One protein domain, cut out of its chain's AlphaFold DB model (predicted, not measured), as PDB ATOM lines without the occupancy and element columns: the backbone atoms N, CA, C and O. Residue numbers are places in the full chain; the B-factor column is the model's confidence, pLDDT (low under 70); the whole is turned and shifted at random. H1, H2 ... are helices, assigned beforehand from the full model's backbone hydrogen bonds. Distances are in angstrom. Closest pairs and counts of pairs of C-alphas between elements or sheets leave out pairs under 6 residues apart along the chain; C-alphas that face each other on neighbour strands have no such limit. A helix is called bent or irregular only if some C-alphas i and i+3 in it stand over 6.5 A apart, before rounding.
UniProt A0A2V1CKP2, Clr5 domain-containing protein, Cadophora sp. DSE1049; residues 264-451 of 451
ATOM      1  N   PRO A 264     306.472 360.985 261.562       85.75
ATOM      2  CA  PRO A 264     306.613 362.268 260.866       85.75
ATOM      3  C   PRO A 264     307.408 363.317 261.654       85.75
ATOM      4  O   PRO A 264     308.093 364.150 261.063       85.75
ATOM      5  N   TYR A 265     307.352 363.278 262.989       88.00
ATOM      6  CA  TYR A 265     308.139 364.177 263.832       88.00
ATOM      7  C   TYR A 265     309.635 363.876 263.701       88.00
ATOM      8  O   TYR A 265     310.431 364.784 263.453       88.00
ATOM      9  N   HIS A 266     310.015 362.600 263.802       85.56
ATOM     10  CA  HIS A 266     311.409 362.174 263.669       85.56
ATOM     11  C   HIS A 266     311.969 362.474 262.275       85.56
ATOM     12  O   HIS A 266     313.092 362.968 262.159       85.56
ATOM     13  N   PHE A 267     311.159 362.273 261.234       90.19
ATOM     14  CA  PHE A 267     311.509 362.647 259.868       90.19
ATOM     15  C   PHE A 267     311.788 364.151 259.724       90.19
ATOM     16  O   PHE A 267     312.849 364.543 259.238       90.19
ATOM     17  N   ASN A 268     310.892 365.011 260.216       91.88
ATOM     18  CA  ASN A 268     311.089 366.463 260.158       91.88
ATOM     19  C   ASN A 268     312.333 366.910 260.941       91.88
ATOM     20  O   ASN A 268     313.050 367.818 260.513       91.88
ATOM     21  N   CYS A 269     312.628 366.265 262.074       90.31
ATOM     22  CA  CYS A 269     313.864 366.502 262.814       90.31
ATOM     23  C   CYS A 269     315.110 366.118 262.006       90.31
ATOM     24  O   CYS A 269     316.078 366.879 262.025       90.31
ATOM     25  N   MET A 270     315.080 364.984 261.298       92.62
ATOM     26  CA  MET A 270     316.160 364.533 260.414       92.62
ATOM     27  C   MET A 270     316.393 365.531 259.274       92.62
ATOM     28  O   MET A 270     317.511 366.014 259.117       92.62
ATOM     29  N   VAL A 271     315.343 365.917 258.538       94.25
ATOM     30  CA  VAL A 271     315.450 366.891 257.434       94.25
ATOM     31  C   VAL A 271     315.971 368.236 257.941       94.25
ATOM     32  O   VAL A 271     316.897 368.806 257.367       94.25
ATOM     33  N   LYS A 272     315.443 368.734 259.068       94.00
ATOM     34  CA  LYS A 272     315.928 369.976 259.686       94.00
ATOM     35  C   LYS A 272     317.393 369.865 260.103       94.00
ATOM     36  O   LYS A 272     318.120 370.848 260.017       94.00
ATOM     37  N   ALA A 273     317.841 368.719 260.605       90.56
ATOM     38  CA  ALA A 273     319.233 368.531 260.991       90.56
ATOM     39  C   ALA A 273     320.168 368.514 259.781       90.56
ATOM     40  O   ALA A 273     321.156 369.248 259.795       90.56
ATOM     41  N   TRP A 274     319.799 367.773 258.737       94.44
ATOM     42  CA  TRP A 274     320.528 367.732 257.474       94.44
ATOM     43  C   TRP A 274     320.650 369.126 256.841       94.44
ATOM     44  O   TRP A 274     321.760 369.567 256.553       94.44
ATOM     45  N   ARG A 275     319.551 369.897 256.763       94.81
ATOM     46  CA  ARG A 275     319.564 371.296 256.277       94.81
ATOM     47  C   ARG A 275     320.494 372.217 257.079       94.81
ATOM     48  O   ARG A 275     321.000 373.195 256.546       94.81
ATOM     49  N   ASN A 276     320.726 371.912 258.356       94.25
ATOM     50  CA  ASN A 276     321.650 372.655 259.217       94.25
ATOM     51  C   ASN A 276     323.099 372.135 259.137       94.25
ATOM     52  O   ASN A 276     323.910 372.481 259.996       94.25
ATOM     53  N   GLY A 277     323.417 371.266 258.173       89.81
ATOM     54  CA  GLY A 277     324.747 370.679 258.009       89.81
ATOM     55  C   GLY A 277     325.140 369.709 259.124       89.81
ATOM     56  O   GLY A 277     326.315 369.377 259.261       89.81
ATOM     57  N   ARG A 278     324.186 369.255 259.950       88.31
ATOM     58  CA  ARG A 278     324.458 368.171 260.900       88.31
ATOM     59  C   ARG A 278     324.444 366.851 260.140       88.31
ATOM     60  O   ARG A 278     323.553 366.624 259.323       88.31
ATOM     61  N   GLY A 279     325.418 365.990 260.432       83.25
ATOM     62  CA  GLY A 279     325.500 364.658 259.839       83.25
ATOM     63  C   GLY A 279     324.189 363.895 260.022       83.25
ATOM     64  O   GLY A 279     323.586 363.918 261.097       83.25
ATOM     65  N   VAL A 280     323.732 363.233 258.960       87.81
ATOM     66  CA  VAL A 280     322.455 362.504 258.983       87.81
ATOM     67  C   VAL A 280     322.589 361.191 259.757       87.81
ATOM     68  O   VAL A 280     321.585 360.676 260.237       87.81
ATOM     69  N   ARG A 281     323.822 360.695 259.959       86.88
ATOM     70  CA  ARG A 281     324.148 359.436 260.650       86.88
ATOM     71  C   ARG A 281     323.373 359.235 261.944       86.88
ATOM     72  O   ARG A 281     322.632 358.265 262.059       86.88
ATOM     73  N   ASP A 282     323.514 360.167 262.887       82.25
ATOM     74  CA  ASP A 282     322.900 360.062 264.215       82.25
ATOM     75  C   ASP A 282     321.375 360.045 264.129       82.25
ATOM     76  O   ASP A 282     320.694 359.461 264.965       82.25
ATOM     77  N   TYR A 283     320.815 360.690 263.111       83.12
ATOM     78  CA  TYR A 283     319.380 360.710 262.888       83.12
ATOM     79  C   TYR A 283     318.912 359.437 262.199       83.12
ATOM     80  O   TYR A 283     317.869 358.936 262.577       83.12
ATOM     81  N   VAL A 284     319.667 358.877 261.255       82.81
ATOM     82  CA  VAL A 284     319.346 357.591 260.617       82.81
ATOM     83  C   VAL A 284     319.373 356.473 261.643       82.81
ATOM     84  O   VAL A 284     318.398 355.740 261.764       82.81
ATOM     85  N   THR A 285     320.442 356.373 262.432       82.06
ATOM     86  CA  THR A 285     320.555 355.354 263.481       82.06
ATOM     87  C   THR A 285     319.442 355.505 264.510       82.06
ATOM     88  O   THR A 285     318.812 354.510 264.862       82.06
ATOM     89  N   ASN A 286     319.121 356.730 264.943       78.81
ATOM     90  CA  ASN A 286     318.012 356.971 265.870       78.81
ATOM     91  C   ASN A 286     316.641 356.719 265.232       78.81
ATOM     92  O   ASN A 286     315.821 356.053 265.840       78.81
ATOM     93  N   VAL A 287     316.362 357.201 264.021       77.75
ATOM     94  CA  VAL A 287     315.078 356.975 263.330       77.75
ATOM     95  C   VAL A 287     314.860 355.479 263.125       77.75
ATOM     96  O   VAL A 287     313.782 354.984 263.437       77.75
ATOM     97  N   LEU A 288     315.876 354.743 262.675       78.00
ATOM     98  CA  LEU A 288     315.769 353.305 262.426       78.00
ATOM     99  C   LEU A 288     315.696 352.478 263.717       78.00
ATOM    100  O   LEU A 288     314.979 351.483 263.749       78.00
ATOM    101  N   SER A 289     316.383 352.884 264.790       77.19
ATOM    102  CA  SER A 289     316.348 352.155 266.071       77.19
ATOM    103  C   SER A 289     315.137 352.496 266.945       77.19
ATOM    104  O   SER A 289     314.592 351.616 267.605       77.19
ATOM    105  N   VAL A 290     314.702 353.760 266.960       72.12
ATOM    106  CA  VAL A 290     313.668 354.276 267.871       72.12
ATOM    107  C   VAL A 290     312.264 354.097 267.306       72.12
ATOM    108  O   VAL A 290     311.337 353.867 268.078       72.12
ATOM    109  N   SER A 291     312.085 354.170 265.982       63.19
ATOM    110  CA  SER A 291     310.745 354.119 265.373       63.19
ATOM    111  C   SER A 291     310.077 352.743 265.426       63.19
ATOM    112  O   SER A 291     308.959 352.608 264.943       63.19
ATOM    113  N   GLY A 292     310.726 351.720 265.997       60.31
ATOM    114  CA  GLY A 292     310.091 350.425 266.253       60.31
ATOM    115  C   GLY A 292     309.442 349.811 265.011       60.31
ATOM    116  O   GLY A 292     308.342 349.276 265.116       60.31
ATOM    117  N   PHE A 293     310.112 349.907 263.855       63.22
ATOM    118  CA  PHE A 293     309.652 349.457 262.531       63.22
ATOM    119  C   PHE A 293     308.611 350.345 261.819       63.22
ATOM    120  O   PHE A 293     308.099 349.932 260.783       63.22
ATOM    121  N   GLU A 294     308.292 351.559 262.287       76.56
ATOM    122  CA  GLU A 294     307.331 352.425 261.573       76.56
ATOM    123  C   GLU A 294     307.847 352.912 260.208       76.56
ATOM    124  O   GLU A 294     307.050 353.075 259.278       76.56
ATOM    125  N   VAL A 295     309.163 353.121 260.086       81.38
ATOM    126  CA  VAL A 295     309.823 353.592 258.862       81.38
ATOM    127  C   VAL A 295     310.871 352.581 258.423       81.38
ATOM    128  O   VAL A 295     311.780 352.251 259.181       81.38
ATOM    129  N   ALA A 296     310.769 352.129 257.177       84.88
ATOM    130  CA  ALA A 296     311.731 351.219 256.568       84.88
ATOM    131  C   ALA A 296     312.461 351.887 255.394       84.88
ATOM    132  O   ALA A 296     311.898 352.733 254.702       84.88
ATOM    133  N   THR A 297     313.717 351.506 255.161       87.19
ATOM    134  CA  THR A 297     314.517 351.965 254.012       87.19
ATOM    135  C   THR A 297     314.327 351.039 252.813       87.19
ATOM    136  O   THR A 297     313.745 351.442 251.809       87.19
ATOM    137  N   PHE A 298     314.775 349.784 252.917       85.62
ATOM    138  CA  PHE A 298     314.724 348.797 251.830       85.62
ATOM    139  C   PHE A 298     313.721 347.653 252.072       85.62
ATOM    140  O   PHE A 298     313.536 346.815 251.188       85.62
ATOM    141  N   GLN A 299     313.032 347.632 253.220       81.81
ATOM    142  CA  GLN A 299     312.099 346.568 253.615       81.81
ATOM    143  C   GLN A 299     310.621 346.970 253.486       81.81
ATOM    144  O   GLN A 299     310.236 348.059 253.892       81.81
ATOM    145  N   THR A 300     309.766 346.050 253.024       60.88
ATOM    146  CA  THR A 300     308.288 346.186 253.082       60.88
ATOM    147  C   THR A 300     307.567 345.000 253.726       60.88
ATOM    148  O   THR A 300     306.342 344.956 253.746       60.88
ATOM    149  N   MET A 301     308.287 344.016 254.273       53.81
ATOM    150  CA  MET A 301     307.679 342.709 254.564       53.81
ATOM    151  C   MET A 301     306.840 342.639 255.847       53.81
ATOM    152  O   MET A 301     306.011 341.742 255.955       53.81
ATOM    153  N   THR A 302     306.992 343.549 256.809       57.72
ATOM    154  CA  THR A 302     306.256 343.438 258.078       57.72
ATOM    155  C   THR A 302     305.931 344.809 258.667       57.72
ATOM    156  O   THR A 302     306.759 345.429 259.322       57.72
ATOM    157  N   VAL A 303     304.689 345.255 258.452       57.75
ATOM    158  CA  VAL A 303     303.960 346.278 259.239       57.75
ATOM    159  C   VAL A 303     304.448 347.739 259.144       57.75
ATOM    160  O   VAL A 303     303.687 348.636 259.507       57.75
ATOM    161  N   ALA A 304     305.635 348.020 258.595       58.12
ATOM    162  CA  ALA A 304     306.068 349.396 258.327       58.12
ATOM    163  C   ALA A 304     305.071 350.094 257.384       58.12
ATOM    164  O   ALA A 304     304.834 349.635 256.267       58.12
ATOM    165  N   LYS A 305     304.453 351.188 257.846       72.38
ATOM    166  CA  LYS A 305     303.374 351.860 257.101       72.38
ATOM    167  C   LYS A 305     303.898 352.738 255.965       72.38
ATOM    168  O   LYS A 305     303.134 353.023 255.048       72.38
ATOM    169  N   VAL A 306     305.151 353.197 256.039       87.00
ATOM    170  CA  VAL A 306     305.701 354.187 255.101       87.00
ATOM    171  C   VAL A 306     307.194 353.939 254.857       87.00
ATOM    172  O   VAL A 306     307.976 353.819 255.801       87.00
ATOM    173  N   ASN A 307     307.602 353.886 253.588       91.06
ATOM    174  CA  ASN A 307     309.011 353.835 253.201       91.06
ATOM    175  C   ASN A 307     309.671 355.217 253.399       91.06
ATOM    176  O   ASN A 307     309.078 356.248 253.077       91.06
ATOM    177  N   LEU A 308     310.910 355.257 253.902       92.38
ATOM    178  CA  LEU A 308     311.646 356.507 254.129       92.38
ATOM    179  C   LEU A 308     311.818 357.320 252.840       92.38
ATOM    180  O   LEU A 308     311.665 358.538 252.860       92.38
ATOM    181  N   PHE A 309     312.136 356.663 251.727       95.12
ATOM    182  CA  PHE A 309     312.358 357.325 250.445       95.12
ATOM    183  C   PHE A 309     311.055 357.861 249.847       95.12
ATOM    184  O   PHE A 309     311.070 358.938 249.255       95.12
ATOM    185  N   ASP A 310     309.928 357.181 250.075       95.06
ATOM    186  CA  ASP A 310     308.602 357.718 249.738       95.06
ATOM    187  C   ASP A 310     308.294 358.975 250.552       95.06
ATOM    188  O   ASP A 310     307.826 359.973 250.007       95.06
ATOM    189  N   LEU A 311     308.633 358.974 251.844       93.94
ATOM    190  CA  LEU A 311     308.442 360.139 252.704       93.94
ATOM    191  C   LEU A 311     309.317 361.327 252.273       93.94
ATOM    192  O   LEU A 311     308.862 362.466 252.310       93.94
ATOM    193  N   ILE A 312     310.549 361.073 251.818       95.62
ATOM    194  CA  ILE A 312     311.413 362.106 251.224       95.62
ATOM    195  C   ILE A 312     310.796 362.647 249.936       95.62
ATOM    196  O   ILE A 312     310.742 363.861 249.758       95.62
ATOM    197  N   CYS A 313     310.311 361.766 249.062       96.12
ATOM    198  CA  CYS A 313     309.695 362.160 247.800       96.12
ATOM    199  C   CYS A 313     308.450 363.045 248.013       96.12
ATOM    200  O   CYS A 313     308.276 364.035 247.305       96.12
ATOM    201  N   ASP A 314     307.637 362.731 249.024       96.25
ATOM    202  CA  ASP A 314     306.400 363.453 249.344       96.25
ATOM    203  C   ASP A 314     306.631 364.758 250.130       96.25
ATOM    204  O   ASP A 314     305.927 365.746 249.925       96.25
ATOM    205  N   LYS A 315     307.596 364.784 251.060       95.94
ATOM    206  CA  LYS A 315     307.725 365.878 252.047       95.94
ATOM    207  C   LYS A 315     308.905 366.818 251.839       95.94
ATOM    208  O   LYS A 315     308.921 367.880 252.458       95.94
ATOM    209  N   VAL A 316     309.904 366.439 251.046       96.12
ATOM    210  CA  VAL A 316     311.106 367.255 250.822       96.12
ATOM    211  C   VAL A 316     311.008 367.936 249.468       96.12
ATOM    212  O   VAL A 316     310.586 367.331 248.486       96.12
ATOM    213  N   ASP A 317     311.423 369.198 249.413       96.38
ATOM    214  CA  ASP A 317     311.436 369.976 248.180       96.38
ATOM    215  C   ASP A 317     312.293 369.279 247.113       96.38
ATOM    216  O   ASP A 317     313.413 368.846 247.386       96.38
ATOM    217  N   LYS A 318     311.791 369.199 245.873       94.88
ATOM    218  CA  LYS A 318     312.454 368.507 244.747       94.88
ATOM    219  C   LYS A 318     313.974 368.734 244.620       94.88
ATOM    220  O   LYS A 318     314.675 367.734 244.458       94.88
ATOM    221  N   PRO A 319     314.520 369.968 244.695       94.94
ATOM    222  CA  PRO A 319     315.968 370.176 244.567       94.94
ATOM    223  C   PRO A 319     316.783 369.548 245.708       94.94
ATOM    224  O   PRO A 319     317.961 369.257 245.530       94.94
ATOM    225  N   GLU A 320     316.167 369.309 246.865       96.00
ATOM    226  CA  GLU A 320     316.829 368.765 248.050       96.00
ATOM    227  C   GLU A 320     316.718 367.238 248.161       96.00
ATOM    228  O   GLU A 320     317.489 366.620 248.895       96.00
ATOM    229  N   GLN A 321     315.802 366.611 247.416       96.00
ATOM    230  CA  GLN A 321     315.550 365.170 247.502       96.00
ATOM    231  C   GLN A 321     316.796 364.345 247.160       96.00
ATOM    232  O   GLN A 321     317.198 363.480 247.936       96.00
ATOM    233  N   VAL A 322     317.436 364.615 246.017       96.25
ATOM    234  CA  VAL A 322     318.608 363.841 245.572       96.25
ATOM    235  C   VAL A 322     319.812 364.029 246.507       96.25
ATOM    236  O   VAL A 322     320.376 363.009 246.907       96.25
ATOM    237  N   PRO A 323     320.205 365.259 246.907       96.00
ATOM    238  CA  PRO A 323     321.257 365.464 247.903       96.00
ATOM    239  C   PRO A 323     320.996 364.743 249.232       96.00
ATOM    240  O   PRO A 323     321.871 364.019 249.709       96.00
ATOM    241  N   LEU A 324     319.781 364.855 249.782       95.81
ATOM    242  CA  LEU A 324     319.418 364.191 251.035       95.81
ATOM    243  C   LEU A 324     319.495 362.664 250.911       95.81
ATOM    244  O   LEU A 324     320.084 362.007 251.767       95.81
ATOM    245  N   ILE A 325     318.935 362.084 249.842       96.69
ATOM    246  CA  ILE A 325     318.997 360.634 249.605       96.69
ATOM    247  C   ILE A 325     320.449 360.189 249.421       96.69
ATOM    248  O   ILE A 325     320.836 359.153 249.954       96.69
ATOM    249  N   LYS A 326     321.273 360.967 248.711       96.06
ATOM    250  CA  LYS A 326     322.696 360.668 248.513       96.06
ATOM    251  C   LYS A 326     323.436 360.572 249.848       96.06
ATOM    252  O   LYS A 326     324.159 359.602 250.067       96.06
ATOM    253  N   ASP A 327     323.231 361.542 250.736       95.25
ATOM    254  CA  ASP A 327     323.859 361.551 252.059       95.25
ATOM    255  C   ASP A 327     323.338 360.410 252.939       95.25
ATOM    256  O   ASP A 327     324.131 359.715 253.567       95.25
ATOM    257  N   LEU A 328     322.030 360.138 252.922       94.56
ATOM    258  CA  LEU A 328     321.447 358.991 253.624       94.56
ATOM    259  C   LEU A 328     322.059 357.664 253.169       94.56
ATOM    260  O   LEU A 328     322.451 356.850 253.997       94.56
ATOM    261  N   LEU A 329     322.164 357.451 251.859       95.44
ATOM    262  CA  LEU A 329     322.770 356.252 251.287       95.44
ATOM    263  C   LEU A 329     324.253 356.131 251.659       95.44
ATOM    264  O   LEU A 329     324.714 355.031 251.955       95.44
ATOM    265  N   ARG A 330     324.992 357.246 251.703       95.12
ATOM    266  CA  ARG A 330     326.381 357.261 252.182       95.12
ATOM    267  C   ARG A 330     326.462 356.782 253.633       95.12
ATOM    268  O   ARG A 330     327.228 355.872 253.928       95.12
ATOM    269  N   GLU A 331     325.618 357.316 254.511       93.12
ATOM    270  CA  GLU A 331     325.602 356.907 255.919       93.12
ATOM    271  C   GLU A 331     325.170 355.451 256.104       93.12
ATOM    272  O   GLU A 331     325.760 354.732 256.907       93.12
ATOM    273  N   LEU A 332     324.189 354.986 255.327       91.62
ATOM    274  CA  LEU A 332     323.777 353.582 255.333       91.62
ATOM    275  C   LEU A 332     324.926 352.664 254.906       91.62
ATOM    276  O   LEU A 332     325.102 351.607 255.504       91.62
ATOM    277  N   SER A 333     325.740 353.080 253.931       92.69
ATOM    278  CA  SER A 333     326.875 352.283 253.458       92.69
ATOM    279  C   SER A 333     327.993 352.108 254.489       92.69
ATOM    280  O   SER A 333     328.634 351.054 254.513       92.69
ATOM    281  N   ASP A 334     328.190 353.121 255.337       89.00
ATOM    282  CA  ASP A 334     329.212 353.141 256.387       89.00
ATOM    283  C   ASP A 334     328.730 352.497 257.688       89.00
ATOM    284  O   ASP A 334     329.533 352.146 258.551       89.00
ATOM    285  N   SER A 335     327.415 352.391 257.867       82.81
ATOM    286  CA  SER A 335     326.839 351.890 259.102       82.81
ATOM    287  C   SER A 335     326.937 350.366 259.207       82.81
ATOM    288  O   SER A 335     326.651 349.631 258.261       82.81
ATOM    289  N   ASP A 336     327.218 349.880 260.416       78.81
ATOM    290  CA  ASP A 336     327.051 348.466 260.784       78.81
ATOM    291  C   ASP A 336     325.569 348.066 260.909       78.81
ATOM    292  O   ASP A 336     325.251 346.980 261.398       78.81
ATOM    293  N   LEU A 337     324.643 348.938 260.482       72.88
ATOM    294  CA  LEU A 337     323.221 348.633 260.404       72.88
ATOM    295  C   LEU A 337     323.030 347.584 259.310       72.88
ATOM    296  O   LEU A 337     322.868 347.867 258.122       72.88
ATOM    297  N   TYR A 338     323.116 346.334 259.737       72.31
ATOM    298  CA  TYR A 338     322.823 345.190 258.908       72.31
ATOM    299  C   TYR A 338     321.310 345.122 258.696       72.31
ATOM    300  O   TYR A 338     320.574 344.624 259.545       72.31
ATOM    301  N   ASP A 339     320.851 345.644 257.562       73.31
ATOM    302  CA  ASP A 339     319.523 345.351 257.039       73.31
ATOM    303  C   ASP A 339     319.614 344.031 256.241       73.31
ATOM    304  O   ASP A 339     320.292 343.975 255.213       73.31
ATOM    305  N   PRO A 340     318.984 342.935 256.698       78.75
ATOM    306  CA  PRO A 340     319.059 341.640 256.026       78.75
ATOM    307  C   PRO A 340     318.243 341.574 254.724       78.75
ATOM    308  O   PRO A 340     318.120 340.494 254.144       78.75
ATOM    309  N   THR A 341     317.635 342.670 254.261       86.31
ATOM    310  CA  THR A 341     316.824 342.638 253.043       86.31
ATOM    311  C   THR A 341     317.647 342.362 251.793       86.31
ATOM    312  O   THR A 341     318.738 342.894 251.583       86.31
ATOM    313  N   ALA A 342     317.060 341.571 250.892       89.00
ATOM    314  CA  ALA A 342     317.651 341.283 249.593       89.00
ATOM    315  C   ALA A 342     317.948 342.573 248.806       89.00
ATOM    316  O   ALA A 342     318.989 342.669 248.161       89.00
ATOM    317  N   GLN A 343     317.072 343.580 248.895       91.19
ATOM    318  CA  GLN A 343     317.238 344.870 248.226       91.19
ATOM    319  C   GLN A 343     318.428 345.654 248.783       91.19
ATOM    320  O   GLN A 343     319.239 346.129 247.989       91.19
ATOM    321  N   TYR A 344     318.583 345.744 250.109       92.12
ATOM    322  CA  TYR A 344     319.747 346.396 250.710       92.12
ATOM    323  C   TYR A 344     321.044 345.670 250.355       92.12
ATOM    324  O   TYR A 344     322.011 346.308 249.954       92.12
ATOM    325  N   ILE A 345     321.062 344.335 250.423       91.38
ATOM    326  CA  ILE A 345     322.239 343.532 250.059       91.38
ATOM    327  C   ILE A 345     322.615 343.746 248.587       91.38
ATOM    328  O   ILE A 345     323.793 343.940 248.270       91.38
ATOM    329  N   CYS A 346     321.631 343.760 247.683       93.06
ATOM    330  CA  CYS A 346     321.854 344.028 246.260       93.06
ATOM    331  C   CYS A 346     322.384 345.448 246.034       93.06
ATOM    332  O   CYS A 346     323.361 345.637 245.308       93.06
ATOM    333  N   TRP A 347     321.775 346.444 246.682       95.69
ATOM    334  CA  TRP A 347     322.217 347.833 246.604       95.69
ATOM    335  C   TRP A 347     323.638 348.001 247.151       95.69
ATOM    336  O   TRP A 347     324.483 348.591 246.483       95.69
ATOM    337  N   ARG A 348     323.941 347.418 248.316       94.75
ATOM    338  CA  ARG A 348     325.269 347.458 248.939       94.75
ATOM    339  C   ARG A 348     326.314 346.785 248.057       94.75
ATOM    340  O   ARG A 348     327.412 347.311 247.916       94.75
ATOM    341  N   SER A 349     325.958 345.671 247.417       94.31
ATOM    342  CA  SER A 349     326.815 344.996 246.436       94.31
ATOM    343  C   SER A 349     327.126 345.906 245.247       94.31
ATOM    344  O   SER A 349     328.281 346.016 244.856       94.31
ATOM    345  N   ALA A 350     326.131 346.630 244.721       95.38
ATOM    346  CA  ALA A 350     326.367 347.639 243.690       95.38
ATOM    347  C   ALA A 350     327.236 348.799 244.212       95.38
ATOM    348  O   ALA A 350     328.128 349.261 243.504       95.38
ATOM    349  N   TYR A 351     327.013 349.251 245.448       95.81
ATOM    350  CA  TYR A 351     327.760 350.351 246.057       95.81
ATOM    351  C   TYR A 351     329.258 350.059 246.168       95.81
ATOM    352  O   TYR A 351     330.056 350.945 245.871       95.81
ATOM    353  N   ILE A 352     329.646 348.837 246.553       95.50
ATOM    354  CA  ILE A 352     331.055 348.448 246.735       95.50
ATOM    355  C   ILE A 352     331.799 348.169 245.421       95.50
ATOM    356  O   ILE A 352     333.026 348.060 245.439       95.50
ATOM    357  N   GLU A 353     331.104 348.078 244.281       96.62
ATOM    358  CA  GLU A 353     331.733 347.789 242.987       96.62
ATOM    359  C   GLU A 353     332.831 348.802 242.655       96.62
ATOM    360  O   GLU A 353     332.632 350.013 242.718       96.62
ATOM    361  N   SER A 354     334.010 348.312 242.277       94.38
ATOM    362  CA  SER A 354     335.155 349.146 241.883       94.38
ATOM    363  C   SER A 354     335.170 349.479 240.390       94.38
ATOM    364  O   SER A 354     335.980 350.290 239.943       94.38
ATOM    365  N   HIS A 355     334.283 348.853 239.611       94.00
ATOM    366  CA  HIS A 355     334.243 348.974 238.159       94.00
ATOM    367  C   HIS A 355     332.912 349.523 237.671       94.00
ATOM    368  O   HIS A 355     331.851 348.961 237.947       94.00
ATOM    369  N   TRP A 356     332.980 350.550 236.826       94.50
ATOM    370  CA  TRP A 356     331.792 351.253 236.346       94.50
ATOM    371  C   TRP A 356     330.790 350.349 235.614       94.50
ATOM    372  O   TRP A 356     329.584 350.403 235.848       94.50
ATOM    373  N   THR A 357     331.278 349.467 234.739       93.50
ATOM    374  CA  THR A 357     330.416 348.551 233.976       93.50
ATOM    375  C   THR A 357     329.718 347.531 234.875       93.50
ATOM    376  O   THR A 357     328.550 347.212 234.645       93.50
ATOM    377  N   ARG A 358     330.410 347.033 235.908       94.75
ATOM    378  CA  ARG A 358     329.835 346.088 236.877       94.75
ATOM    379  C   ARG A 358     328.822 346.779 237.773       94.75
ATOM    380  O   ARG A 358     327.717 346.269 237.901       94.75
ATOM    381  N   PHE A 359     329.148 347.977 238.255       96.06
ATOM    382  CA  PHE A 359     328.215 348.840 238.969       96.06
ATOM    383  C   PHE A 359     326.914 349.043 238.183       96.06
ATOM    384  O   PHE A 359     325.840 348.761 238.702       96.06
ATOM    385  N   LYS A 360     326.983 349.456 236.908       94.88
ATOM    386  CA  LYS A 360     325.779 349.661 236.082       94.88
ATOM    387  C   LYS A 360     324.942 348.392 235.936       94.88
ATOM    388  O   LYS A 360     323.716 348.464 235.971       94.88
ATOM    389  N   ARG A 361     325.596 347.239 235.776       95.12
ATOM    390  CA  ARG A 361     324.913 345.943 235.718       95.12
ATOM    391  C   ARG A 361     324.233 345.626 237.049       95.12
ATOM    392  O   ARG A 361     323.053 345.309 237.039       95.12
ATOM    393  N   ALA A 362     324.947 345.750 238.166       94.88
ATOM    394  CA  ALA A 362     324.416 345.503 239.503       94.88
ATOM    395  C   ALA A 362     323.241 346.439 239.828       94.88
ATOM    396  O   ALA A 362     322.206 345.988 240.307       94.88
ATOM    397  N   LEU A 363     323.356 347.720 239.471       93.69
ATOM    398  CA  LEU A 363     322.284 348.700 239.622       93.69
ATOM    399  C   LEU A 363     321.051 348.327 238.787       93.69
ATOM    400  O   LEU A 363     319.934 348.458 239.267       93.69
ATOM    401  N   GLY A 364     321.237 347.819 237.565       93.25
ATOM    402  CA  GLY A 364     320.137 347.356 236.710       93.25
ATOM    403  C   GLY A 364     319.412 346.103 237.221       93.25
ATOM    404  O   GLY A 364     318.289 345.848 236.800       93.25
ATOM    405  N   LEU A 365     320.031 345.334 238.123       94.00
ATOM    406  CA  LEU A 365     319.413 344.175 238.779       94.00
ATOM    407  C   LEU A 365     318.618 344.556 240.033       94.00
ATOM    408  O   LEU A 365     317.864 343.737 240.560       94.00
ATOM    409  N   LEU A 366     318.782 345.782 240.531       93.81
ATOM    410  CA  LEU A 366     318.099 346.244 241.726       93.81
ATOM    411  C   LEU A 366     316.607 346.440 241.418       93.81
ATOM    412  O   LEU A 366     316.237 347.265 240.589       93.81
ATOM    413  N   ASN A 367     315.734 345.697 242.094       93.88
ATOM    414  CA  ASN A 367     314.287 345.864 241.966       93.88
ATOM    415  C   ASN A 367     313.720 346.582 243.198       93.88
ATOM    416  O   ASN A 367     313.351 345.942 244.183       93.88
ATOM    417  N   LEU A 368     313.663 347.916 243.134       93.50
ATOM    418  CA  LEU A 368     313.137 348.764 244.214       93.50
ATOM    419  C   LEU A 368     311.620 348.973 244.151       93.50
ATOM    420  O   LEU A 368     311.011 349.339 245.150       93.50
ATOM    421  N   ASN A 369     310.980 348.688 243.014       91.94
ATOM    422  CA  ASN A 369     309.539 348.917 242.842       91.94
ATOM    423  C   ASN A 369     308.674 348.036 243.763       91.94
ATOM    424  O   ASN A 369     307.486 348.294 243.919       91.94
ATOM    425  N   GLY A 370     309.248 346.981 244.353       90.38
ATOM    426  CA  GLY A 370     308.571 346.153 245.353       90.38
ATOM    427  C   GLY A 370     308.605 346.723 246.776       90.38
ATOM    428  O   GLY A 370     307.867 346.231 247.630       90.38
ATOM    429  N   CYS A 371     309.453 347.719 247.057       90.75
ATOM    430  CA  CYS A 371     309.631 348.261 248.408       90.75
ATOM    431  C   CYS A 371     309.358 349.766 248.563       90.75
ATOM    432  O   CYS A 371     309.274 350.236 249.696       90.75
ATOM    433  N   MET A 372     309.193 350.508 247.468       94.44
ATOM    434  CA  MET A 372     308.871 351.940 247.470       94.44
ATOM    435  C   MET A 372     308.115 352.335 246.194       94.44
ATOM    436  O   MET A 372     308.038 351.548 245.245       94.44
ATOM    437  N   SER A 373     307.569 353.553 246.149       95.25
ATOM    438  CA  SER A 373     306.953 354.096 244.935       95.25
ATOM    439  C   SER A 373     307.954 354.187 243.778       95.25
ATOM    440  O   SER A 373     309.169 354.280 243.962       95.25
ATOM    441  N   ARG A 374     307.435 354.207 242.545       95.69
ATOM    442  CA  ARG A 374     308.261 354.346 241.334       95.69
ATOM    443  C   ARG A 374     309.082 355.641 241.333       95.69
ATOM    444  O   ARG A 374     310.197 355.654 240.819       95.69
ATOM    445  N   GLU A 375     308.527 356.716 241.888       96.19
ATOM    446  CA  GLU A 375     309.186 358.023 241.973       96.19
ATOM    447  C   GLU A 375     310.344 357.986 242.976       96.19
ATOM    448  O   GLU A 375     311.465 358.363 242.633       96.19
ATOM    449  N   ALA A 376     310.115 357.427 244.169       96.12
ATOM    450  CA  ALA A 376     311.169 357.211 245.155       96.12
ATOM    451  C   ALA A 376     312.264 356.265 244.638       96.12
ATOM    452  O   ALA A 376     313.449 356.554 244.801       96.12
ATOM    453  N   ALA A 377     311.892 355.183 243.946       95.81
ATOM    454  CA  ALA A 377     312.845 354.263 243.333       95.81
ATOM    455  C   ALA A 377     313.756 354.980 242.325       95.81
ATOM    456  O   ALA A 377     314.976 354.816 242.375       95.81
ATOM    457  N   ASP A 378     313.194 355.811 241.439       95.25
ATOM    458  CA  ASP A 378     313.974 356.599 240.478       95.25
ATOM    459  C   ASP A 378     314.926 357.584 241.178       95.25
ATOM    460  O   ASP A 378     316.094 357.696 240.797       95.25
ATOM    461  N   LEU A 379     314.478 358.240 242.253       96.06
ATOM    462  CA  LEU A 379     315.334 359.105 243.069       96.06
ATOM    463  C   LEU A 379     316.485 358.333 243.728       96.06
ATOM    464  O   LEU A 379     317.629 358.789 243.673       96.06
ATOM    465  N   VAL A 380     316.222 357.148 244.289       96.12
ATOM    466  CA  VAL A 380     317.256 356.276 244.871       96.12
ATOM    467  C   VAL A 380     318.246 355.812 243.805       96.12
ATOM    468  O   VAL A 380     319.453 355.823 244.054       96.12
ATOM    469  N   PHE A 381     317.786 355.470 242.597       95.38
ATOM    470  CA  PHE A 381     318.671 355.136 241.479       95.38
ATOM    471  C   PHE A 381     319.581 356.299 241.094       95.38
ATOM    472  O   PHE A 381     320.785 356.102 240.915       95.38
ATOM    473  N   ARG A 382     319.027 357.511 240.983       94.50
ATOM    474  CA  ARG A 382     319.799 358.722 240.671       94.50
ATOM    475  C   ARG A 382     320.824 359.018 241.759       94.50
ATOM    476  O   ARG A 382     321.999 359.186 241.446       94.50
ATOM    477  N   ALA A 383     320.402 359.024 243.019       96.31
ATOM    478  CA  ALA A 383     321.281 359.277 244.153       96.31
ATOM    479  C   ALA A 383     322.391 358.220 244.265       96.31
ATOM    480  O   ALA A 383     323.553 358.578 244.431       96.31
ATOM    481  N   THR A 384     322.067 356.934 244.081       96.00
ATOM    482  CA  THR A 384     323.052 355.838 244.068       96.00
ATOM    483  C   THR A 384     324.051 355.999 242.925       96.00
ATOM    484  O   THR A 384     325.252 355.834 243.122       96.00
ATOM    485  N   PHE A 385     323.574 356.351 241.728       95.00
ATOM    486  CA  PHE A 385     324.426 356.603 240.569       95.00
ATOM    487  C   PHE A 385     325.421 357.738 240.814       95.00
ATOM    488  O   PHE A 385     326.607 357.574 240.529       95.00
ATOM    489  N   LEU A 386     324.955 358.860 241.372       94.44
ATOM    490  CA  LEU A 386     325.820 359.985 241.728       94.44
ATOM    491  C   LEU A 386     326.816 359.590 242.821       94.44
ATOM    492  O   LEU A 386     328.011 359.795 242.647       94.44
ATOM    493  N   LEU A 387     326.341 358.961 243.902       95.56
ATOM    494  CA  LEU A 387     327.168 358.552 245.038       95.56
ATOM    495  C   LEU A 387     328.317 357.628 244.616       95.56
ATOM    496  O   LEU A 387     329.478 357.877 244.940       95.56
ATOM    497  N   VAL A 388     327.999 356.551 243.894       95.44
ATOM    498  CA  VAL A 388     329.002 355.561 243.480       95.44
ATOM    499  C   VAL A 388     329.916 356.138 242.409       95.44
ATOM    500  O   VAL A 388     331.120 355.897 242.438       95.44
ATOM    501  N   GLY A 389     329.374 356.921 241.477       94.06
ATOM    502  CA  GLY A 389     330.183 357.540 240.440       94.06
ATOM    503  C   GLY A 389     331.163 358.586 240.985       94.06
ATOM    504  O   GLY A 389     332.312 358.574 240.556       94.06
ATOM    505  N   GLU A 390     330.771 359.411 241.965       94.44
ATOM    506  CA  GLU A 390     331.678 360.316 242.698       94.44
ATOM    507  C   GLU A 390     332.819 359.522 243.353       94.44
ATOM    508  O   GLU A 390     333.990 359.763 243.057       94.44
ATOM    509  N   ARG A 391     332.482 358.489 244.139       95.62
ATOM    510  CA  ARG A 391     333.463 357.617 244.809       95.62
ATOM    511  C   ARG A 391     334.452 356.987 243.826       95.62
ATOM    512  O   ARG A 391     335.652 356.940 244.091       95.62
ATOM    513  N   LEU A 392     333.957 356.476 242.698       94.62
ATOM    514  CA  LEU A 392     334.801 355.873 241.672       94.62
ATOM    515  C   LEU A 392     335.700 356.916 241.013       94.62
ATOM    516  O   LEU A 392     336.901 356.681 240.901       94.62
ATOM    517  N   ILE A 393     335.154 358.067 240.611       92.25
ATOM    518  CA  ILE A 393     335.915 359.180 240.026       92.25
ATOM    519  C   ILE A 393     337.054 359.603 240.953       92.25
ATOM    520  O   ILE A 393     338.182 359.740 240.478       92.25
ATOM    521  N   ASP A 394     336.792 359.740 242.252       92.69
ATOM    522  CA  ASP A 394     337.811 360.092 243.242       92.69
ATOM    523  C   ASP A 394     338.866 358.990 243.390       92.69
ATOM    524  O   ASP A 394     340.063 359.279 243.408       92.69
ATOM    525  N   ALA A 395     338.463 357.715 243.386       92.81
ATOM    526  CA  ALA A 395     339.397 356.588 243.413       92.81
ATOM    527  C   ALA A 395     340.280 356.507 242.151       92.81
ATOM    528  O   ALA A 395     341.445 356.109 242.220       92.81
ATOM    529  N   TYR A 396     339.751 356.867 240.978       92.00
ATOM    530  CA  TYR A 396     340.547 356.989 239.753       92.00
ATOM    531  C   TYR A 396     341.480 358.193 239.807       92.00
ATOM    532  O   TYR A 396     342.652 358.061 239.465       92.00
ATOM    533  N   ARG A 397     340.992 359.345 240.277       90.56
ATOM    534  CA  ARG A 397     341.804 360.554 240.433       90.56
ATOM    535  C   ARG A 397     342.983 360.303 241.369       90.56
ATOM    536  O   ARG A 397     344.110 360.532 240.959       90.56
ATOM    537  N   ALA A 398     342.746 359.723 242.544       92.38
ATOM    538  CA  ALA A 398     343.805 359.391 243.494       92.38
ATOM    539  C   ALA A 398     344.867 358.454 242.890       92.38
ATOM    540  O   ALA A 398     346.062 358.636 243.122       92.38
ATOM    541  N   ARG A 399     344.454 357.477 242.067       90.69
ATOM    542  CA  ARG A 399     345.389 356.613 241.327       90.69
ATOM    543  C   ARG A 399     346.208 357.396 240.303       90.69
ATOM    544  O   ARG A 399     347.415 357.191 240.222       90.69
ATOM    545  N   PHE A 400     345.589 358.294 239.540       89.38
ATOM    546  CA  PHE A 400     346.307 359.124 238.569       89.38
ATOM    547  C   PHE A 400     347.265 360.113 239.243       89.38
ATOM    548  O   PHE A 400     348.414 360.215 238.822       89.38
ATOM    549  N   ASP A 401     346.851 360.749 240.337       89.69
ATOM    550  CA  ASP A 401     347.693 361.667 241.110       89.69
ATOM    551  C   ASP A 401     348.897 360.940 241.727       89.69
ATOM    552  O   ASP A 401     350.008 361.475 241.761       89.69
ATOM    553  N   MET A 402     348.710 359.690 242.170       89.75
ATOM    554  CA  MET A 402     349.802 358.832 242.633       89.75
ATOM    555  C   MET A 402     350.820 358.565 241.514       89.75
ATOM    556  O   MET A 402     352.024 358.634 241.758       89.75
ATOM    557  N   ILE A 403     350.363 358.302 240.288       86.62
ATOM    558  CA  ILE A 403     351.235 358.068 239.127       86.62
ATOM    559  C   ILE A 403     352.002 359.341 238.748       86.62
ATOM    560  O   ILE A 403     353.213 359.280 238.527       86.62
ATOM    561  N   ASP A 404     351.332 360.494 238.731       86.44
ATOM    562  CA  ASP A 404     351.951 361.790 238.423       86.44
ATOM    563  C   ASP A 404     352.993 362.182 239.492       86.44
ATOM    564  O   ASP A 404     354.099 362.642 239.176       86.44
ATOM    565  N   SER A 405     352.684 361.921 240.766       88.44
ATOM    566  CA  SER A 405     353.602 362.139 241.893       88.44
ATOM    567  C   SER A 405     354.836 361.242 241.797       88.44
ATOM    568  O   SER A 405     355.965 361.701 241.979       88.44
ATOM    569  N   LEU A 406     354.641 359.968 241.445       85.06
ATOM    570  CA  LEU A 406     355.732 359.028 241.202       85.06
ATOM    571  C   LEU A 406     356.598 359.461 240.010       85.06
ATOM    572  O   LEU A 406     357.820 359.371 240.089       85.06
ATOM    573  N   GLY A 407     356.006 359.983 238.934       82.44
ATOM    574  CA  GLY A 407     356.755 360.506 237.788       82.44
ATOM    575  C   GLY A 407     357.714 361.647 238.150       82.44
ATOM    576  O   GLY A 407     358.784 361.761 237.557       82.44
ATOM    577  N   SER A 408     357.364 362.447 239.159       82.50
ATOM    578  CA  SER A 408     358.139 363.622 239.578       82.50
ATOM    579  C   SER A 408     359.246 363.308 240.596       82.50
ATOM    580  O   SER A 408     360.237 364.029 240.670       82.50
ATOM    581  N   ALA A 409     359.097 362.239 241.387       77.94
ATOM    582  CA  ALA A 409     359.952 361.962 242.548       77.94
ATOM    583  C   ALA A 409     361.176 361.065 242.265       77.94
ATOM    584  O   ALA A 409     361.932 360.744 243.183       77.94
ATOM    585  N   ILE A 410     361.369 360.596 241.031       62.72
ATOM    586  CA  ILE A 410     362.157 359.382 240.795       62.72
ATOM    587  C   ILE A 410     363.476 359.625 240.053       62.72
ATOM    588  O   ILE A 410     363.519 360.120 238.929       62.72
ATOM    589  N   SER A 411     364.564 359.172 240.689       69.75
ATOM    590  CA  SER A 411     365.865 358.926 240.065       69.75
ATOM    591  C   SER A 411     365.799 357.723 239.104       69.75
ATOM    592  O   SER A 411     364.966 356.834 239.246       69.75
ATOM    593  N   SER A 412     366.692 357.685 238.110       70.62
ATOM    594  CA  SER A 412     366.680 356.808 236.915       70.62
ATOM    595  C   SER A 412     366.267 355.321 237.084       70.62
ATOM    596  O   SER A 412     365.776 354.713 236.131       70.62
ATOM    597  N   SER A 413     366.419 354.696 238.258       70.38
ATOM    598  CA  SER A 413     366.129 353.264 238.449       70.38
ATOM    599  C   SER A 413     364.647 352.929 238.670       70.38
ATOM    600  O   SER A 413     364.168 351.939 238.113       70.38
ATOM    601  N   THR A 414     363.890 353.736 239.417       66.00
ATOM    602  CA  THR A 414     362.467 353.463 239.719       66.00
ATOM    603  C   THR A 414     361.540 353.830 238.548       66.00
ATOM    604  O   THR A 414     360.403 353.364 238.471       66.00
ATOM    605  N   PHE A 415     362.050 354.601 237.581       74.69
ATOM    606  CA  PHE A 415     361.316 355.066 236.401       74.69
ATOM    607  C   PHE A 415     360.809 353.900 235.539       74.69
ATOM    608  O   PHE A 415     359.676 353.914 235.060       74.69
ATOM    609  N   LYS A 416     361.608 352.831 235.413       76.62
ATOM    610  CA  LYS A 416     361.267 351.664 234.584       76.62
ATOM    611  C   LYS A 416     360.040 350.897 235.082       76.62
ATOM    612  O   LYS A 416     359.339 350.304 234.270       76.62
ATOM    613  N   HIS A 417     359.780 350.875 236.392       71.00
ATOM    614  CA  HIS A 417     358.618 350.165 236.934       71.00
ATOM    615  C   HIS A 417     357.320 350.945 236.684       71.00
ATOM    616  O   HIS A 417     356.324 350.361 236.268       71.00
ATOM    617  N   ASN A 418     357.358 352.270 236.821       75.06
ATOM    618  CA  ASN A 418     356.189 353.118 236.566       75.06
ATOM    619  C   ASN A 418     355.872 353.247 235.080       75.06
ATOM    620  O   ASN A 418     354.704 353.272 234.704       75.06
ATOM    621  N   GLN A 419     356.899 353.250 234.228       79.94
ATOM    622  CA  GLN A 419     356.697 353.187 232.786       79.94
ATOM    623  C   GLN A 419     355.952 351.905 232.384       79.94
ATOM    624  O   GLN A 419     355.020 351.972 231.589       79.94
ATOM    625  N   ARG A 420     356.272 350.758 233.003       83.50
ATOM    626  CA  ARG A 420     355.524 349.510 232.768       83.50
ATOM    627  C   ARG A 420     354.061 349.599 233.191       83.50
ATOM    628  O   ARG A 420     353.241 348.959 232.551       83.50
ATOM    629  N   TYR A 421     353.739 350.357 234.242       82.88
ATOM    630  CA  TYR A 421     352.348 350.564 234.656       82.88
ATOM    631  C   TYR A 421     351.591 351.481 233.684       82.88
ATOM    632  O   TYR A 421     350.468 351.180 233.304       82.88
ATOM    633  N   LEU A 422     352.215 352.567 233.219       85.56
ATOM    634  CA  LEU A 422     351.630 353.453 232.200       85.56
ATOM    635  C   LEU A 422     351.382 352.738 230.865       85.56
ATOM    636  O   LEU A 422     350.431 353.055 230.154       85.56
ATOM    637  N   GLU A 423     352.236 351.773 230.533       88.25
ATOM    638  CA  GLU A 423     352.093 350.902 229.366       88.25
ATOM    639  C   GLU A 423     351.215 349.670 229.656       88.25
ATOM    640  O   GLU A 423     350.974 348.862 228.757       88.25
ATOM    641  N   SER A 424     350.722 349.503 230.889       89.88
ATOM    642  CA  SER A 424     349.969 348.316 231.273       89.88
ATOM    643  C   SER A 424     348.521 348.384 230.770       89.88
ATOM    644  O   SER A 424     347.890 349.449 230.795       89.88
ATOM    645  N   PRO A 425     347.937 347.251 230.341       91.06
ATOM    646  CA  PRO A 425     346.529 347.182 229.945       91.06
ATOM    647  C   PRO A 425     345.552 347.667 231.029       91.06
ATOM    648  O   PRO A 425     344.449 348.116 230.714       91.06
ATOM    649  N   GLU A 426     345.932 347.580 232.307       88.94
ATOM    650  CA  GLU A 426     345.140 348.062 233.440       88.94
ATOM    651  C   GLU A 426     345.000 349.586 233.432       88.94
ATOM    652  O   GLU A 426     343.885 350.078 233.602       88.94
ATOM    653  N   TYR A 427     346.077 350.331 233.162       88.81
ATOM    654  CA  TYR A 427     346.023 351.793 233.076       88.81
ATOM    655  C   TYR A 427     345.084 352.261 231.957       88.81
ATOM    656  O   TYR A 427     344.244 353.143 232.164       88.81
ATOM    657  N   PHE A 428     345.167 351.632 230.780       89.56
ATOM    658  CA  PHE A 428     344.259 351.928 229.668       89.56
ATOM    659  C   PHE A 428     342.802 351.631 230.031       89.56
ATOM    660  O   PHE A 428     341.931 352.468 229.797       89.56
ATOM    661  N   ARG A 429     342.539 350.490 230.677       90.00
ATOM    662  CA  ARG A 429     341.197 350.117 231.139       90.00
ATOM    663  C   ARG A 429     340.649 351.102 232.169       90.00
ATOM    664  O   ARG A 429     339.478 351.472 232.101       90.00
ATOM    665  N   ASP A 430     341.479 351.536 233.109       88.31
ATOM    666  CA  ASP A 430     341.111 352.510 234.132       88.31
ATOM    667  C   ASP A 430     340.776 353.874 233.506       88.31
ATOM    668  O   ASP A 430     339.757 354.485 233.839       88.31
ATOM    669  N   ARG A 431     341.570 354.314 232.522       89.50
ATOM    670  CA  ARG A 431     341.315 355.535 231.746       89.50
ATOM    671  C   ARG A 431     340.026 355.451 230.926       89.50
ATOM    672  O   ARG A 431     339.262 356.417 230.894       89.50
ATOM    673  N   GLU A 432     339.763 354.320 230.278       91.69
ATOM    674  CA  GLU A 432     338.518 354.090 229.538       91.69
ATOM    675  C   GLU A 432     337.298 354.093 230.461       91.69
ATOM    676  O   GLU A 432     336.293 354.734 230.144       91.69
ATOM    677  N   GLN A 433     337.383 353.442 231.628       92.06
ATOM    678  CA  GLN A 433     336.308 353.471 232.622       92.06
ATOM    679  C   GLN A 433     336.060 354.890 233.132       92.06
ATOM    680  O   GLN A 433     334.907 355.317 233.197       92.06
ATOM    681  N   TYR A 434     337.122 355.649 233.409       90.38
ATOM    682  CA  TYR A 434     337.017 357.054 233.787       90.38
ATOM    683  C   TYR A 434     336.306 357.894 232.715       90.38
ATOM    684  O   TYR A 434     335.330 358.583 233.009       90.38
ATOM    685  N   ALA A 435     336.722 357.782 231.451       90.56
ATOM    686  CA  ALA A 435     336.087 358.496 230.345       90.56
ATOM    687  C   ALA A 435     334.611 358.094 230.150       90.56
ATOM    688  O   ALA A 435     333.757 358.954 229.917       90.56
ATOM    689  N   ALA A 436     334.295 356.802 230.282       91.25
ATOM    690  CA  ALA A 436     332.930 356.292 230.188       91.25
ATOM    691  C   ALA A 436     332.026 356.840 231.304       91.25
ATOM    692  O   ALA A 436     330.892 357.231 231.024       91.25
ATOM    693  N   MET A 437     332.529 356.931 232.541       92.81
ATOM    694  CA  MET A 437     331.806 357.565 233.650       92.81
ATOM    695  C   MET A 437     331.476 359.016 233.324       92.81
ATOM    696  O   MET A 437     330.310 359.397 233.355       92.81
ATOM    697  N   LEU A 438     332.473 359.815 232.938       89.06
ATOM    698  CA  LEU A 438     332.267 361.233 232.629       89.06
ATOM    699  C   LEU A 438     331.234 361.450 231.518       89.06
ATOM    700  O   LEU A 438     330.408 362.361 231.600       89.06
ATOM    701  N   LYS A 439     331.247 360.588 230.495       92.44
ATOM    702  CA  LYS A 439     330.244 360.607 229.428       92.44
ATOM    703  C   LYS A 439     328.843 360.312 229.970       92.44
ATOM    704  O   LYS A 439     327.915 361.055 229.655       92.44
ATOM    705  N   ASP A 440     328.692 359.275 230.791       90.94
ATOM    706  CA  ASP A 440     327.397 358.894 231.366       90.94
ATOM    707  C   ASP A 440     326.849 359.983 232.310       90.94
ATOM    708  O   ASP A 440     325.663 360.312 232.239       90.94
ATOM    709  N   PHE A 441     327.706 360.593 233.141       88.62
ATOM    710  CA  PHE A 441     327.351 361.742 233.982       88.62
ATOM    711  C   PHE A 441     326.868 362.919 233.139       88.62
ATOM    712  O   PHE A 441     325.803 363.468 233.405       88.62
ATOM    713  N   ARG A 442     327.600 363.272 232.077       88.50
ATOM    714  CA  ARG A 442     327.214 364.369 231.184       88.50
ATOM    715  C   ARG A 442     325.839 364.140 230.562       88.50
ATOM    716  O   ARG A 442     325.014 365.046 230.589       88.50
ATOM    717  N   VAL A 443     325.585 362.944 230.025       90.50
ATOM    718  CA  VAL A 443     324.295 362.603 229.401       90.50
ATOM    719  C   VAL A 443     323.154 362.707 230.415       90.50
ATOM    720  O   VAL A 443     322.106 363.269 230.108       90.50
ATOM    721  N   ARG A 444     323.352 362.205 231.638       86.62
ATOM    722  CA  ARG A 444     322.311 362.231 232.674       86.62
ATOM    723  C   ARG A 444     322.067 363.620 233.250       86.62
ATOM    724  O   ARG A 444     320.911 363.953 233.481       86.62
ATOM    725  N   CYS A 445     323.113 364.422 233.443       77.62
ATOM    726  CA  CYS A 445     322.960 365.805 233.883       77.62
ATOM    727  C   CYS A 445     322.153 366.604 232.856       77.62
ATOM    728  O   CYS A 445     321.163 367.215 233.232       77.62
ATOM    729  N   VAL A 446     322.505 366.544 231.565       79.31
ATOM    730  CA  VAL A 446     321.782 367.272 230.500       79.31
ATOM    731  C   VAL A 446     320.300 366.894 230.475       79.31
ATOM    732  O   VAL A 446     319.447 367.771 230.568       79.31
ATOM    733  N   ASN A 447     319.992 365.595 230.482       80.38
ATOM    734  CA  ASN A 447     318.607 365.116 230.480       80.38
ATOM    735  C   ASN A 447     317.818 365.502 231.743       80.38
ATOM    736  O   ASN A 447     316.589 365.414 231.741       80.38
ATOM    737  N   HIS A 448     318.502 365.843 232.839       70.00
ATOM    738  CA  HIS A 448     317.850 366.259 234.074       70.00
ATOM    739  C   HIS A 448     317.490 367.744 234.067       70.00
ATOM    740  O   HIS A 448     316.432 368.076 234.578       70.00
ATOM    741  N   TRP A 449     318.323 368.609 233.485       57.72
ATOM    742  CA  TRP A 449     318.046 370.049 233.398       57.72
ATOM    743  C   TRP A 449     316.924 370.394 232.410       57.72
ATOM    744  O   TRP A 449     316.320 371.455 232.519       57.72
ATOM    745  N   GLU A 450     316.647 369.514 231.447       60.22
ATOM    746  CA  GLU A 450     315.587 369.708 230.446       60.22
ATOM    747  C   GLU A 450     314.181 369.309 230.937       60.22
ATOM    748  O   GLU A 450     313.202 369.563 230.236       60.22
ATOM    749  N   LYS A 451     314.066 368.686 232.118       58.47
ATOM    750  CA  LYS A 451     312.800 368.244 232.726       58.47
ATOM    751  C   LYS A 451     312.559 368.943 234.051       58.47
ATOM    752  O   LYS A 451     311.394 369.328 234.287       58.47
TER     753      LYS A 451
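What this domain is: This is residues 264 to 451 of the 451 residues of the protein "Clr5 domain-containing protein" of Cadophora sp. DSE1049 (UniProt A0A2V1CKP2). One long helix, H7, forms a spine: H3, H4 and the helical hairpin H5 and H6 sit round its first half, and H1 and H2 form a further hairpin beyond H4. The second half of H7 runs out of this body as an arm, where H8 folds back along its end and H9 returns, crossing H7 near its middle; this arm makes the length. The printed part has 188 residues, with nine named helices, H1 to H9 in chain order, and no named strand; the class is all helix. It is loose, with a radius of gyration of the C-alphas of 19.9 A, and spans 66 by 32 by 31 A.

Where its parts are: H7, residues 374 to 408, is 50.8 A long and runs from C-alpha 374 at (308.261, 354.346, 241.334) to C-alpha 408 at (358.139, 363.622, 239.578). H8 is residues 415 to 422, and H9, residues 425 to 449, is 36.7 A long and ends with C-alpha 449 at (318.046, 370.049, 233.398). H5 is residues 342 to 352 and H6 residues 356 to 365. H3 is residues 308 to 315; H4, residues 318 to 334, is 25.5 A long and irregular, but only just, with C-alphas 319 and 322 6.9 A apart. H1, residues 264 to 275, begins at (306.613, 362.268, 260.866), and H2 is residues 281 to 290.

How they stand to each other: H7 is the hub, touching five helices. H4 touches it at a steep tilt of 63 degrees, the closest C-alphas being those of Lys 326 and Ala 383, 4.8 A apart. H3 touches H7 about perpendicular, only just, at 70.1 degrees, with Asp 310 and Ala 376 closest, their C-alphas 5.3 A apart. H5, H6 and H7 form an up and down bundle, each running against the one before; H6 and H7 only just touch, with 3 pairs of C-alphas within 8 A, closest at Leu 363 and Phe 381, 7.6 A. H9 touches H7 at a steep tilt of 39 degrees, opposite ways, with the C-alphas of Ile 393 and Tyr 434 closest at 6.7 A. H8 forms a hairpin with H7, closest at the C-alphas of Gly 407 and Phe 415, 7.2 A. H2 touches H4, about perpendicular at 80 degrees, with the C-alphas of Arg 281 and Glu 331 5.6 A apart; H1 and H7 are apart. Every O i to N i+4 pair is within hydrogen-bond range in H1, H2, H3, H5, H6, H7, H8 and H9, and 11 of 13 in H4.

The domain as a whole: The C-alphas of Val 303 and Ser 412 are the two farthest apart, 67.4 A. The printed part has no cut. The link from H2 to H3, residues 291 to 307, is long. Residues 445 to 451, of which 445 to 449 belong to H9, stand free. The mean pLDDT of the printed part is 87.3; it is under 70 at residues 291 to 293, 300 to 304, 410 to 411, 414 and 449 to 451.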